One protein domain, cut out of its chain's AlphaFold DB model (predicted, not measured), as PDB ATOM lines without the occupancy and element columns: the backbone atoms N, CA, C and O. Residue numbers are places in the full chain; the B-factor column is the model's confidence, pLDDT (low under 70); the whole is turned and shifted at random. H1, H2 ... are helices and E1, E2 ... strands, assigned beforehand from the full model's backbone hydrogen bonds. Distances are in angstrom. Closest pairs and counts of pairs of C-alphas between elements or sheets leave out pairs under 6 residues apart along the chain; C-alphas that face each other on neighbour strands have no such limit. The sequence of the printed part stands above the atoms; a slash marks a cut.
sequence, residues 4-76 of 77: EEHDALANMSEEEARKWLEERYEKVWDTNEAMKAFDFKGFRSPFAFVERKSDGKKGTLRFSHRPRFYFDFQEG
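Overview. This is residues 4 to 76 of the 77 residues of an uncharacterized protein of Thorarchaeota archaeon (strain OWC) (UniProt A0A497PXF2). A strongly twisted sheet of four strands, E1 to E4, makes the larger part of an elongated body, with the short helix H3 packed lengthwise over one of its faces. The other two helices, H1 and H2, sit together at one end of the long axis, where H2 only grazes the sheet and H1 lies beyond its reach. The printed part has 73 residues, in the order H1, H2, H3, E1, E2, E3, E4; the sheet runs E1, E2, E3, E4, antiparallel throughout, and the class is mixed, helices and strands. The whole is compact, with a radius of gyration of the C-alphas of 11.9 A, and spans 35 by 21 by 19 A.

Arrangement. H1, residues 4 to 9, is close to but not clearly touching H2, residues 14 to 22; their closest C-alphas, those of Leu 9 and Ala 17, are 5.9 A apart. They run opposite ways at a steep tilt of 41 degrees. H3, residues 31 to 37, is apart from H1 and H2. The strands E1, residues 38 to 44, E2, 47 to 52, E3, 58 to 63, and E4, 70 to 75, form a meander, each strand the antiparallel neighbour of the one before, and each successive pair is a hairpin. H1 is not on this sheet. H2 only just is, and grazes it with residues 18 to 22; its closest C-alpha pair with E4 is Leu 21 and Phe 71, 8.0 A. H3 is on the sheet at a height of 8.7 A, only just over E2 and E3, with 3 of its 7 C-alphas falling on each; it runs along the strands, at 1 degree to E2 on the local plane. The closest C-alphas of H3 and E2, those of Ala 37 and Arg 52, are 6.0 A apart. Within hydrogen-bond range are N 39 and O 51 of E1 and E2, 2.8 A, N 48 and O 61 of E2 and E3, 2.8 A, and N 60 and O 74 of E3 and E4, 2.9 A. Residues 28 to 29 pair antiparallel with residues 70 to 71 of E4. In H1, H2 and H3 every O i to N i+4 pair is within hydrogen-bond range.

Along the chain. H1 begins at C-alpha 4, (14.348, 2.031, 17.816), and measures 8.7 A from first to last C-alpha; H2 measures 12.0 A and H3 10.0 A. E1 begins at C-alpha 38, (-7.176, -5.944, 32.095), and measures 16.2 A, E2 14.6 A and E3 16.2 A. E4, 14.5 A, ends at C-alpha 75, (1.069, -15.039, 30.313).

Size, cuts and confidence. The two C-alphas farthest apart, those of Asn 11 and Asp 55, are 36.0 A apart. The printed part has no cut and no long link. Its mean pLDDT is 92.7, no printed residue is under 70, and the mean over H1 is 81.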
ATOM      1  N   GLU A   4      14.741   1.735  19.197       78.94
ATOM      2  CA  GLU A   4      14.348   2.031  17.816       78.94
ATOM      3  C   GLU A   4      12.823   2.165  17.665       78.94
ATOM      4  O   GLU A   4      12.332   3.119  17.069       78.94
ATOM      5  N   GLU A   5      12.062   1.249  18.268       80.00
ATOM      6  CA  GLU A   5      10.599   1.291  18.303       80.00
ATOM      7  C   GLU A   5      10.102   2.542  19.052       80.00
ATOM      8  O   GLU A   5       9.120   3.160  18.648       80.00
ATOM      9  N   HIS A   6      10.793   2.938  20.128       80.88
ATOM     10  CA  HIS A   6      10.493   4.176  20.847       80.88
ATOM     11  C   HIS A   6      10.647   5.404  19.941       80.88
ATOM     12  O   HIS A   6       9.751   6.246  19.878       80.88
ATOM     13  N   ASP A   7      11.776   5.494  19.238       82.19
ATOM     14  CA  ASP A   7      12.123   6.657  18.424       82.19
ATOM     15  C   ASP A   7      11.256   6.748  17.160       82.19
ATOM     16  O   ASP A   7      10.888   7.849  16.743       82.19
ATOM     17  N   ALA A   8      10.850   5.605  16.600       82.19
ATOM     18  CA  ALA A   8       9.889   5.544  15.502       82.19
ATOM     19  C   ALA A   8       8.518   6.108  15.912       82.19
ATOM     20  O   ALA A   8       7.951   6.935  15.198       82.19
ATOM     21  N   LEU A   9       8.003   5.710  17.080       83.75
ATOM     22  CA  LEU A   9       6.689   6.145  17.566       83.75
ATOM     23  C   LEU A   9       6.660   7.614  18.005       83.75
ATOM     24  O   LEU A   9       5.600   8.236  17.973       83.75
ATOM     25  N   ALA A  10       7.803   8.184  18.397       82.19
ATOM     26  CA  ALA A  10       7.884   9.531  18.961       82.19
ATOM     27  C   ALA A  10       7.403  10.647  18.013       82.19
ATOM     28  O   ALA A  10       6.981  11.701  18.488       82.19
ATOM     29  N   ASN A  11       7.458  10.420  16.697       85.06
ATOM     30  CA  ASN A  11       7.066  11.397  15.675       85.06
ATOM     31  C   ASN A  11       5.781  11.017  14.920       85.06
ATOM     32  O   ASN A  11       5.405  11.716  13.981       85.06
ATOM     33  N   MET A  12       5.118   9.922  15.303       88.19
ATOM     34  CA  MET A  12       3.882   9.455  14.670       88.19
ATOM     35  C   MET A  12       2.646  10.035  15.363       88.19
ATOM     36  O   MET A  12       2.622  10.229  16.581       88.19
ATOM     37  N   SER A  13       1.582  10.260  14.593       89.81
ATOM     38  CA  SER A  13       0.243  10.457  15.155       89.81
ATOM     39  C   SER A  13      -0.266   9.179  15.838       89.81
ATOM     40  O   SER A  13       0.256   8.085  15.626       89.81
ATOM     41  N   GLU A  14      -1.316   9.292  16.657       87.31
ATOM     42  CA  GLU A  14      -1.930   8.126  17.312       87.31
ATOM     43  C   GLU A  14      -2.438   7.082  16.307       87.31
ATOM     44  O   GLU A  14      -2.288   5.885  16.548       87.31
ATOM     45  N   GLU A  15      -2.986   7.515  15.168       90.69
ATOM     46  CA  GLU A  15      -3.481   6.612  14.123       90.69
ATOM     47  C   GLU A  15      -2.346   5.866  13.413       90.69
ATOM     48  O   GLU A  15      -2.445   4.660  13.182       90.69
ATOM     49  N   GLU A  16      -1.258   6.564  13.082       91.88
ATOM     50  CA  GLU A  16      -0.077   5.965  12.448       91.88
ATOM     51  C   GLU A  16       0.613   4.986  13.395       91.88
ATOM     52  O   GLU A  16       0.914   3.858  13.009       91.88
ATOM     53  N   ALA A  17       0.793   5.389  14.653       90.81
ATOM     54  CA  ALA A  17       1.366   4.544  15.686       90.81
ATOM     55  C   ALA A  17       0.526   3.287  15.932       90.81
ATOM     56  O   ALA A  17       1.084   2.197  16.065       90.81
ATOM     57  N   ARG A  18      -0.809   3.419  15.963       92.12
ATOM     58  CA  ARG A  18      -1.712   2.272  16.105       92.12
ATOM     59  C   ARG A  18      -1.528   1.292  14.953       92.12
ATOM     60  O   ARG A  18      -1.251   0.128  15.217       92.12
ATOM     61  N   LYS A  19      -1.597   1.759  13.701       92.12
ATOM     62  CA  LYS A  19      -1.393   0.904  12.516       92.12
ATOM     63  C   LYS A  19      -0.026   0.221  12.538       92.12
ATOM     64  O   LYS A  19       0.066  -0.982  12.331       92.12
ATOM     65  N   TRP A  20       1.025   0.973  12.855       91.19
ATOM     66  CA  TRP A  20       2.391   0.458  12.910       91.19
ATOM     67  C   TRP A  20       2.575  -0.640  13.971       91.19
ATOM     68  O   TRP A  20       3.318  -1.602  13.747       91.19
ATOM     69  N   LEU A  21       1.897  -0.513  15.119       91.31
ATOM     70  CA  LEU A  21       1.869  -1.538  16.164       91.31
ATOM     71  C   LEU A  21       0.995  -2.736  15.762       91.31
ATOM     72  O   LEU A  21       1.399  -3.871  15.999       91.31
ATOM     73  N   GLU A  22      -0.163  -2.510  15.136       92.75
ATOM     74  CA  GLU A  22      -1.080  -3.566  14.670       92.75
ATOM     75  C   GLU A  22      -0.466  -4.429  13.550       92.75
ATOM     76  O   GLU A  22      -0.785  -5.608  13.437       92.75
ATOM     77  N   GLU A  23       0.472  -3.894  12.763       92.50
ATOM     78  CA  GLU A  23       1.255  -4.675  11.789       92.50
ATOM     79  C   GLU A  23       2.259  -5.641  12.444       92.50
ATOM     80  O   GLU A  23       2.679  -6.617  11.822       92.50
ATOM     81  N   ARG A  24       2.689  -5.360  13.681       91.12
ATOM     82  CA  ARG A  24       3.756  -6.099  14.385       91.12
ATOM     83  C   ARG A  24       3.235  -7.022  15.472       91.12
ATOM     84  O   ARG A  24       3.875  -8.021  15.787       91.12
ATOM     85  N   TYR A  25       2.106  -6.665  16.065       91.56
ATOM     86  CA  TYR A  25       1.544  -7.327  17.227       91.56
ATOM     87  C   TYR A  25       0.097  -7.714  16.939       91.56
ATOM     88  O   TYR A  25      -0.662  -6.922  16.392       91.56
ATOM     89  N   GLU A  26      -0.306  -8.914  17.364       87.94
ATOM     90  CA  GLU A  26      -1.651  -9.442  17.084       87.94
ATOM     91  C   GLU A  26      -2.775  -8.524  17.570       87.94
ATOM     92  O   GLU A  26      -3.844  -8.455  16.964       87.94
ATOM     93  N   LYS A  27      -2.554  -7.852  18.703       92.56
ATOM     94  CA  LYS A  27      -3.545  -6.971  19.301       92.56
ATOM     95  C   LYS A  27      -2.895  -5.792  19.996       92.56
ATOM     96  O   LYS A  27      -1.986  -5.952  20.815       92.56
ATOM     97  N   VAL A  28      -3.428  -4.619  19.683       95.50
ATOM     98  CA  VAL A  28      -3.065  -3.341  20.282       95.50
ATOM     99  C   VAL A  28      -4.298  -2.792  20.976       95.50
ATOM    100  O   VAL A  28      -5.402  -2.840  20.437       95.50
ATOM    101  N   TRP A  29      -4.097  -2.308  22.191       96.94
ATOM    102  CA  TRP A  29      -5.124  -1.670  22.992       96.94
ATOM    103  C   TRP A  29      -4.732  -0.222  23.243       96.94
ATOM    104  O   TRP A  29      -3.621   0.061  23.707       96.94
ATOM    105  N   ASP A  30      -5.666   0.693  23.012       95.94
ATOM    106  CA  ASP A  30      -5.592   2.012  23.630       95.94
ATOM    107  C   ASP A  30      -5.826   1.919  25.154       95.94
ATOM    108  O   ASP A  30      -6.075   0.852  25.725       95.94
ATOM    109  N   THR A  31      -5.733   3.051  25.853       94.81
ATOM    110  CA  THR A  31      -5.891   3.066  27.317       94.81
ATOM    111  C   THR A  31      -7.289   2.619  27.764       94.81
ATOM    112  O   THR A  31      -7.412   1.891  28.749       94.81
ATOM    113  N   ASN A  32      -8.344   2.997  27.042       96.00
ATOM    114  CA  ASN A  32      -9.719   2.628  27.380       96.00
ATOM    115  C   ASN A  32      -9.980   1.144  27.110       96.00
ATOM    116  O   ASN A  32     -10.599   0.462  27.930       96.00
ATOM    117  N   GLU A  33      -9.507   0.634  25.976       97.06
ATOM    118  CA  GLU A  33      -9.591  -0.777  25.610       97.06
ATOM    119  C   GLU A  33      -8.806  -1.646  26.603       97.06
ATOM    120  O   GLU A  33      -9.314  -2.674  27.061       97.06
ATOM    121  N   ALA A  34      -7.610  -1.210  27.011       97.00
ATOM    122  CA  ALA A  34      -6.778  -1.937  27.961       97.00
ATOM    123  C   ALA A  34      -7.419  -1.996  29.355       97.00
ATOM    124  O   ALA A  34      -7.475  -3.068  29.954       97.00
ATOM    125  N   MET A  35      -7.979  -0.889  29.860       97.19
ATOM    126  CA  MET A  35      -8.689  -0.873  31.150       97.19
ATOM    127  C   MET A  35      -9.935  -1.773  31.162       97.19
ATOM    128  O   MET A  35     -10.312  -2.315  32.206       97.19
ATOM    129  N   LYS A  36     -10.587  -1.958  30.008       97.81
ATOM    130  CA  LYS A  36     -11.720  -2.887  29.868       97.81
ATOM    131  C   LYS A  36     -11.275  -4.348  29.849       97.81
ATOM    132  O   LYS A  36     -11.997  -5.191  30.368       97.81
ATOM    133  N   ALA A  37     -10.115  -4.647  29.266       97.31
ATOM    134  CA  ALA A  37      -9.614  -6.013  29.118       97.31
ATOM    135  C   ALA A  37      -8.791  -6.510  30.321       97.31
ATOM    136  O   ALA A  37      -8.736  -7.719  30.561       97.31
ATOM    137  N   PHE A  38      -8.172  -5.604  31.083       98.00
ATOM    138  CA  PHE A  38      -7.176  -5.944  32.095       98.00
ATOM    139  C   PHE A  38      -7.351  -5.167  33.401       98.00
ATOM    140  O   PHE A  38      -7.788  -4.016  33.414       98.00
ATOM    141  N   ASP A  39      -6.952  -5.796  34.504       98.00
ATOM    142  CA  ASP A  39      -6.696  -5.141  35.784       98.00
ATOM    143  C   ASP A  39      -5.196  -4.894  35.947       98.00
ATOM    144  O   ASP A  39      -4.407  -5.834  36.076       98.00
ATOM    145  N   PHE A  40      -4.798  -3.622  35.952       97.19
ATOM    146  CA  PHE A  40      -3.406  -3.202  36.100       97.19
ATOM    147  C   PHE A  40      -2.948  -3.303  37.555       97.19
ATOM    148  O   PHE A  40      -3.559  -2.726  38.452       97.19
ATOM    149  N   LYS A  41      -1.854  -4.031  37.785       96.62
ATOM    150  CA  LYS A  41      -1.284  -4.281  39.120       96.62
ATOM    151  C   LYS A  41      -0.029  -3.453  39.387       96.62
ATOM    152  O   LYS A  41       0.263  -3.141  40.535       96.62
ATOM    153  N   GLY A  42       0.714  -3.085  38.346       95.62
ATOM    154  CA  GLY A  42       1.928  -2.287  38.481       95.62
ATOM    155  C   GLY A  42       2.618  -2.030  37.149       95.62
ATOM    156  O   GLY A  42       2.277  -2.630  36.133       95.62
ATOM    157  N   PHE A  43       3.610  -1.145  37.157       94.56
ATOM    158  CA  PHE A  43       4.358  -0.759  35.964       94.56
ATOM    159  C   PHE A  43       5.858  -0.837  36.237       94.56
ATOM    160  O   PHE A  43       6.349  -0.308  37.232       94.56
ATOM    161  N   ARG A  44       6.588  -1.465  35.319       92.75
ATOM    162  CA  ARG A  44       8.047  -1.470  35.260       92.75
ATOM    163  C   ARG A  44       8.453  -1.440  33.798       92.75
ATOM    164  O   ARG A  44       8.472  -2.482  33.151       92.75
ATOM    165  N   SER A  45       8.760  -0.247  33.290       88.94
ATOM    166  CA  SER A  45       9.096  -0.054  31.874       88.94
ATOM    167  C   SER A  45      10.112  -1.105  31.388       88.94
ATOM    168  O   SER A  45      11.117  -1.319  32.074       88.94
ATOM    169  N   PRO A  46       9.842  -1.791  30.258       91.56
ATOM    170  CA  PRO A  46       8.772  -1.534  29.279       91.56
ATOM    171  C   PRO A  46       7.451  -2.300  29.517       91.56
ATOM    172  O   PRO A  46       6.640  -2.406  28.596       91.56
ATOM    173  N   PHE A  47       7.241  -2.864  30.709       94.75
ATOM    174  CA  PHE A  47       6.138  -3.774  31.020       94.75
ATOM    175  C   PHE A  47       5.121  -3.206  32.016       94.75
ATOM    176  O   PHE A  47       5.468  -2.545  32.998       94.75
ATOM    177  N   ALA A  48       3.852  -3.522  31.793       96.38
ATOM    178  CA  ALA A  48       2.767  -3.357  32.743       96.38
ATOM    179  C   ALA A  48       2.328  -4.740  33.234       96.38
ATOM    180  O   ALA A  48       2.009  -5.610  32.428       96.38
ATOM    181  N   PHE A  49       2.311  -4.944  34.547       97.25
ATOM    182  CA  PHE A  49       1.811  -6.167  35.167       97.25
ATOM    183  C   PHE A  49       0.293  -6.110  35.222       97.25
ATOM    184  O   PHE A  49      -0.275  -5.144  35.744       97.25
ATOM    185  N   VAL A  50      -0.359  -7.139  34.690       97.81
ATOM    186  CA  VAL A  50      -1.810  -7.175  34.535       97.81
ATOM    187  C   VAL A  50      -2.401  -8.540  34.869       97.81
ATOM    188  O   VAL A  50      -1.725  -9.571  34.882       97.81
ATOM    189  N   GLU A  51      -3.703  -8.531  35.106       97.94
ATOM    190  CA  GLU A  51      -4.563  -9.708  35.137       97.94
ATOM    191  C   GLU A  51      -5.649  -9.533  34.072       97.94
ATOM    192  O   GLU A  51      -6.324  -8.505  34.033       97.94
ATOM    193  N   ARG A  52      -5.783 -10.495  33.159       97.44
ATOM    194  CA  ARG A  52      -6.771 -10.446  32.081       97.44
ATOM    195  C   ARG A  52      -8.151 -10.798  32.623       97.44
ATOM    196  O   ARG A  52      -8.352 -11.874  33.174       97.44
ATOM    197  N   LYS A  53      -9.126  -9.916  32.418       97.38
ATOM    198  CA  LYS A  53     -10.467 -10.041  33.014       97.38
ATOM    199  C   LYS A  53     -11.288 -11.200  32.460       97.38
ATOM    200  O   LYS A  53     -12.150 -11.717  33.158       97.38
ATOM    201  N   SER A  54     -11.048 -11.603  31.212       96.81
ATOM    202  CA  SER A  54     -11.833 -12.660  30.561       96.81
ATOM    203  C   SER A  54     -11.595 -14.050  31.151       96.81
ATOM    204  O   SER A  54     -12.479 -14.894  31.062       96.81
ATOM    205  N   ASP A  55     -10.410 -14.305  31.706       96.25
ATOM    206  CA  ASP A  55      -9.996 -15.635  32.175       96.25
ATOM    207  C   ASP A  55      -9.130 -15.626  33.446       96.25
ATOM    208  O   ASP A  55      -8.652 -16.677  33.869       96.25
ATOM    209  N   GLY A  56      -8.917 -14.463  34.066       96.31
ATOM    210  CA  GLY A  56      -8.131 -14.306  35.294       96.31
ATOM    211  C   GLY A  56      -6.627 -14.525  35.109       96.31
ATOM    212  O   GLY A  56      -5.886 -14.592  36.093       96.31
ATOM    213  N   LYS A  57      -6.141 -14.663  33.868       97.19
ATOM    214  CA  LYS A  57      -4.734 -14.975  33.615       97.19
ATOM    215  C   LYS A  57      -3.840 -13.783  33.911       97.19
ATOM    216  O   LYS A  57      -4.029 -12.677  33.405       97.19
ATOM    217  N   LYS A  58      -2.823 -14.040  34.722       97.75
ATOM    218  CA  LYS A  58      -1.807 -13.080  35.133       97.75
ATOM    219  C   LYS A  58      -0.690 -13.034  34.097       97.75
ATOM    220  O   LYS A  58      -0.207 -14.072  33.654       97.75
ATOM    221  N   GLY A  59      -0.298 -11.831  33.695       97.06
ATOM    222  CA  GLY A  59       0.754 -11.640  32.709       97.06
ATOM    223  C   GLY A  59       1.328 -10.232  32.697       97.06
ATOM    224  O   GLY A  59       1.070  -9.411  33.583       97.06
ATOM    225  N   THR A  60       2.075  -9.952  31.639       97.31
ATOM    226  CA  THR A  60       2.590  -8.617  31.339       97.31
ATOM    227  C   THR A  60       2.111  -8.139  29.976       97.31
ATOM    228  O   THR A  60       1.974  -8.938  29.055       97.31
ATOM    229  N   LEU A  61       1.893  -6.833  29.848       96.56
ATOM    230  CA  LEU A  61       1.755  -6.131  28.572       96.56
ATOM    231  C   LEU A  61       2.998  -5.284  28.340       96.56
ATOM    232  O   LEU A  61       3.505  -4.663  29.276       96.56
ATOM    233  N   ARG A  62       3.447  -5.176  27.093       95.31
ATOM    234  CA  ARG A  62       4.330  -4.074  26.702       95.31
ATOM    235  C   ARG A  62       3.518  -2.796  26.573       95.31
ATOM    236  O   ARG A  62       2.325  -2.839  26.274       95.31
ATOM    237  N   PHE A  63       4.168  -1.655  26.784       94.00
ATOM    238  CA  PHE A  63       3.521  -0.368  26.576       94.00
ATOM    239  C   PHE A  63       4.459   0.688  25.982       94.00
ATOM    240  O   PHE A  63       5.663   0.697  26.247       94.00
ATOM    241  N   SER A  64       3.885   1.616  25.218       91.00
ATOM    242  CA  SER A  64       4.542   2.841  24.744       91.00
ATOM    243  C   SER A  64       4.154   4.032  25.627       91.00
ATOM    244  O   SER A  64       3.086   4.044  26.239       91.00
ATOM    245  N   HIS A  65       5.031   5.034  25.764       84.50
ATOM    246  CA  HIS A  65       4.756   6.217  26.594       84.50
ATOM    247  C   HIS A  65       4.002   7.319  25.850       84.50
ATOM    248  O   HIS A  65       3.092   7.913  26.432       84.50
ATOM    249  N   ARG A  66       4.384   7.589  24.599       84.38
ATOM    250  CA  ARG A  66       3.752   8.568  23.713       84.38
ATOM    251  C   ARG A  66       3.927   8.118  22.258       84.38
ATOM    252  O   ARG A  66       5.076   7.982  21.850       84.38
ATOM    253  N   PRO A  67       2.833   7.900  21.510       89.00
ATOM    254  CA  PRO A  67       1.450   7.731  21.988       89.00
ATOM    255  C   PRO A  67       1.290   6.503  22.906       89.00
ATOM    256  O   PRO A  67       2.130   5.605  22.884       89.00
ATOM    257  N   ARG A  68       0.266   6.478  23.778       93.12
ATOM    258  CA  ARG A  68       0.074   5.431  24.806       93.12
ATOM    259  C   ARG A  68      -0.731   4.252  24.259       93.12
ATOM    260  O   ARG A  68      -1.953   4.331  24.179       93.12
ATOM    261  N   PHE A  69      -0.052   3.134  24.024       95.50
ATOM    262  CA  PHE A  69      -0.666   1.863  23.657       95.50
ATOM    263  C   PHE A  69      -0.134   0.723  24.516       95.50
ATOM    264  O   PHE A  69       0.959   0.809  25.083       95.50
ATOM    265  N   TYR A  70      -0.923  -0.343  24.588       96.31
ATOM    266  CA  TYR A  70      -0.584  -1.605  25.227       96.31
ATOM    267  C   TYR A  70      -0.675  -2.719  24.193       96.31
ATOM    268  O   TYR A  70      -1.548  -2.681  23.330       96.31
ATOM    269  N   PHE A  71       0.223  -3.695  24.252       95.56
ATOM    270  CA  PHE A  71       0.301  -4.781  23.272       95.56
ATOM    271  C   PHE A  71       1.135  -5.941  23.827       95.56
ATOM    272  O   PHE A  71       1.688  -5.840  24.924       95.56
ATOM    273  N   ASP A  72       1.227  -7.034  23.063       95.06
ATOM    274  CA  ASP A  72       2.081  -8.194  23.370       95.06
ATOM    275  C   ASP A  72       1.816  -8.774  24.773       95.06
ATOM    276  O   ASP A  72       2.664  -8.728  25.666       95.06
ATOM    277  N   PHE A  73       0.592  -9.265  24.994       95.94
ATOM    278  CA  PHE A  73       0.252  -9.937  26.247       95.94
ATOM    279  C   PHE A  73       1.006 -11.262  26.362       95.94
ATOM    280  O   PHE A  73       0.784 -12.174  25.568       95.94
ATOM    281  N   GLN A  74       1.822 -11.382  27.405       95.50
ATOM    282  CA  GLN A  74       2.547 -12.603  27.746       95.50
ATOM    283  C   GLN A  74       2.044 -13.126  29.093       95.50
ATOM    284  O   GLN A  74       2.087 -12.412  30.097       95.50
ATOM    285  N   GLU A  75       1.533 -14.356  29.104       95.75
ATOM    286  CA  GLU A  75       1.069 -15.039  30.313       95.75
ATOM    287  C   GLU A  75       2.258 -15.472  31.184       95.75
ATOM    288  O   GLU A  75       3.242 -16.004  30.675       95.75
ATOM    289  N   GLY A  76       2.138 -15.277  32.499       87.62
ATOM    290  CA  GLY A  76       3.134 -15.679  33.494       87.62
ATOM    291  C   GLY A  76       3.718 -14.511  34.295       87.62
ATOM    292  O   GLY A  76       4.228 -13.546  33.724       87.62
TER     293      GLY A  76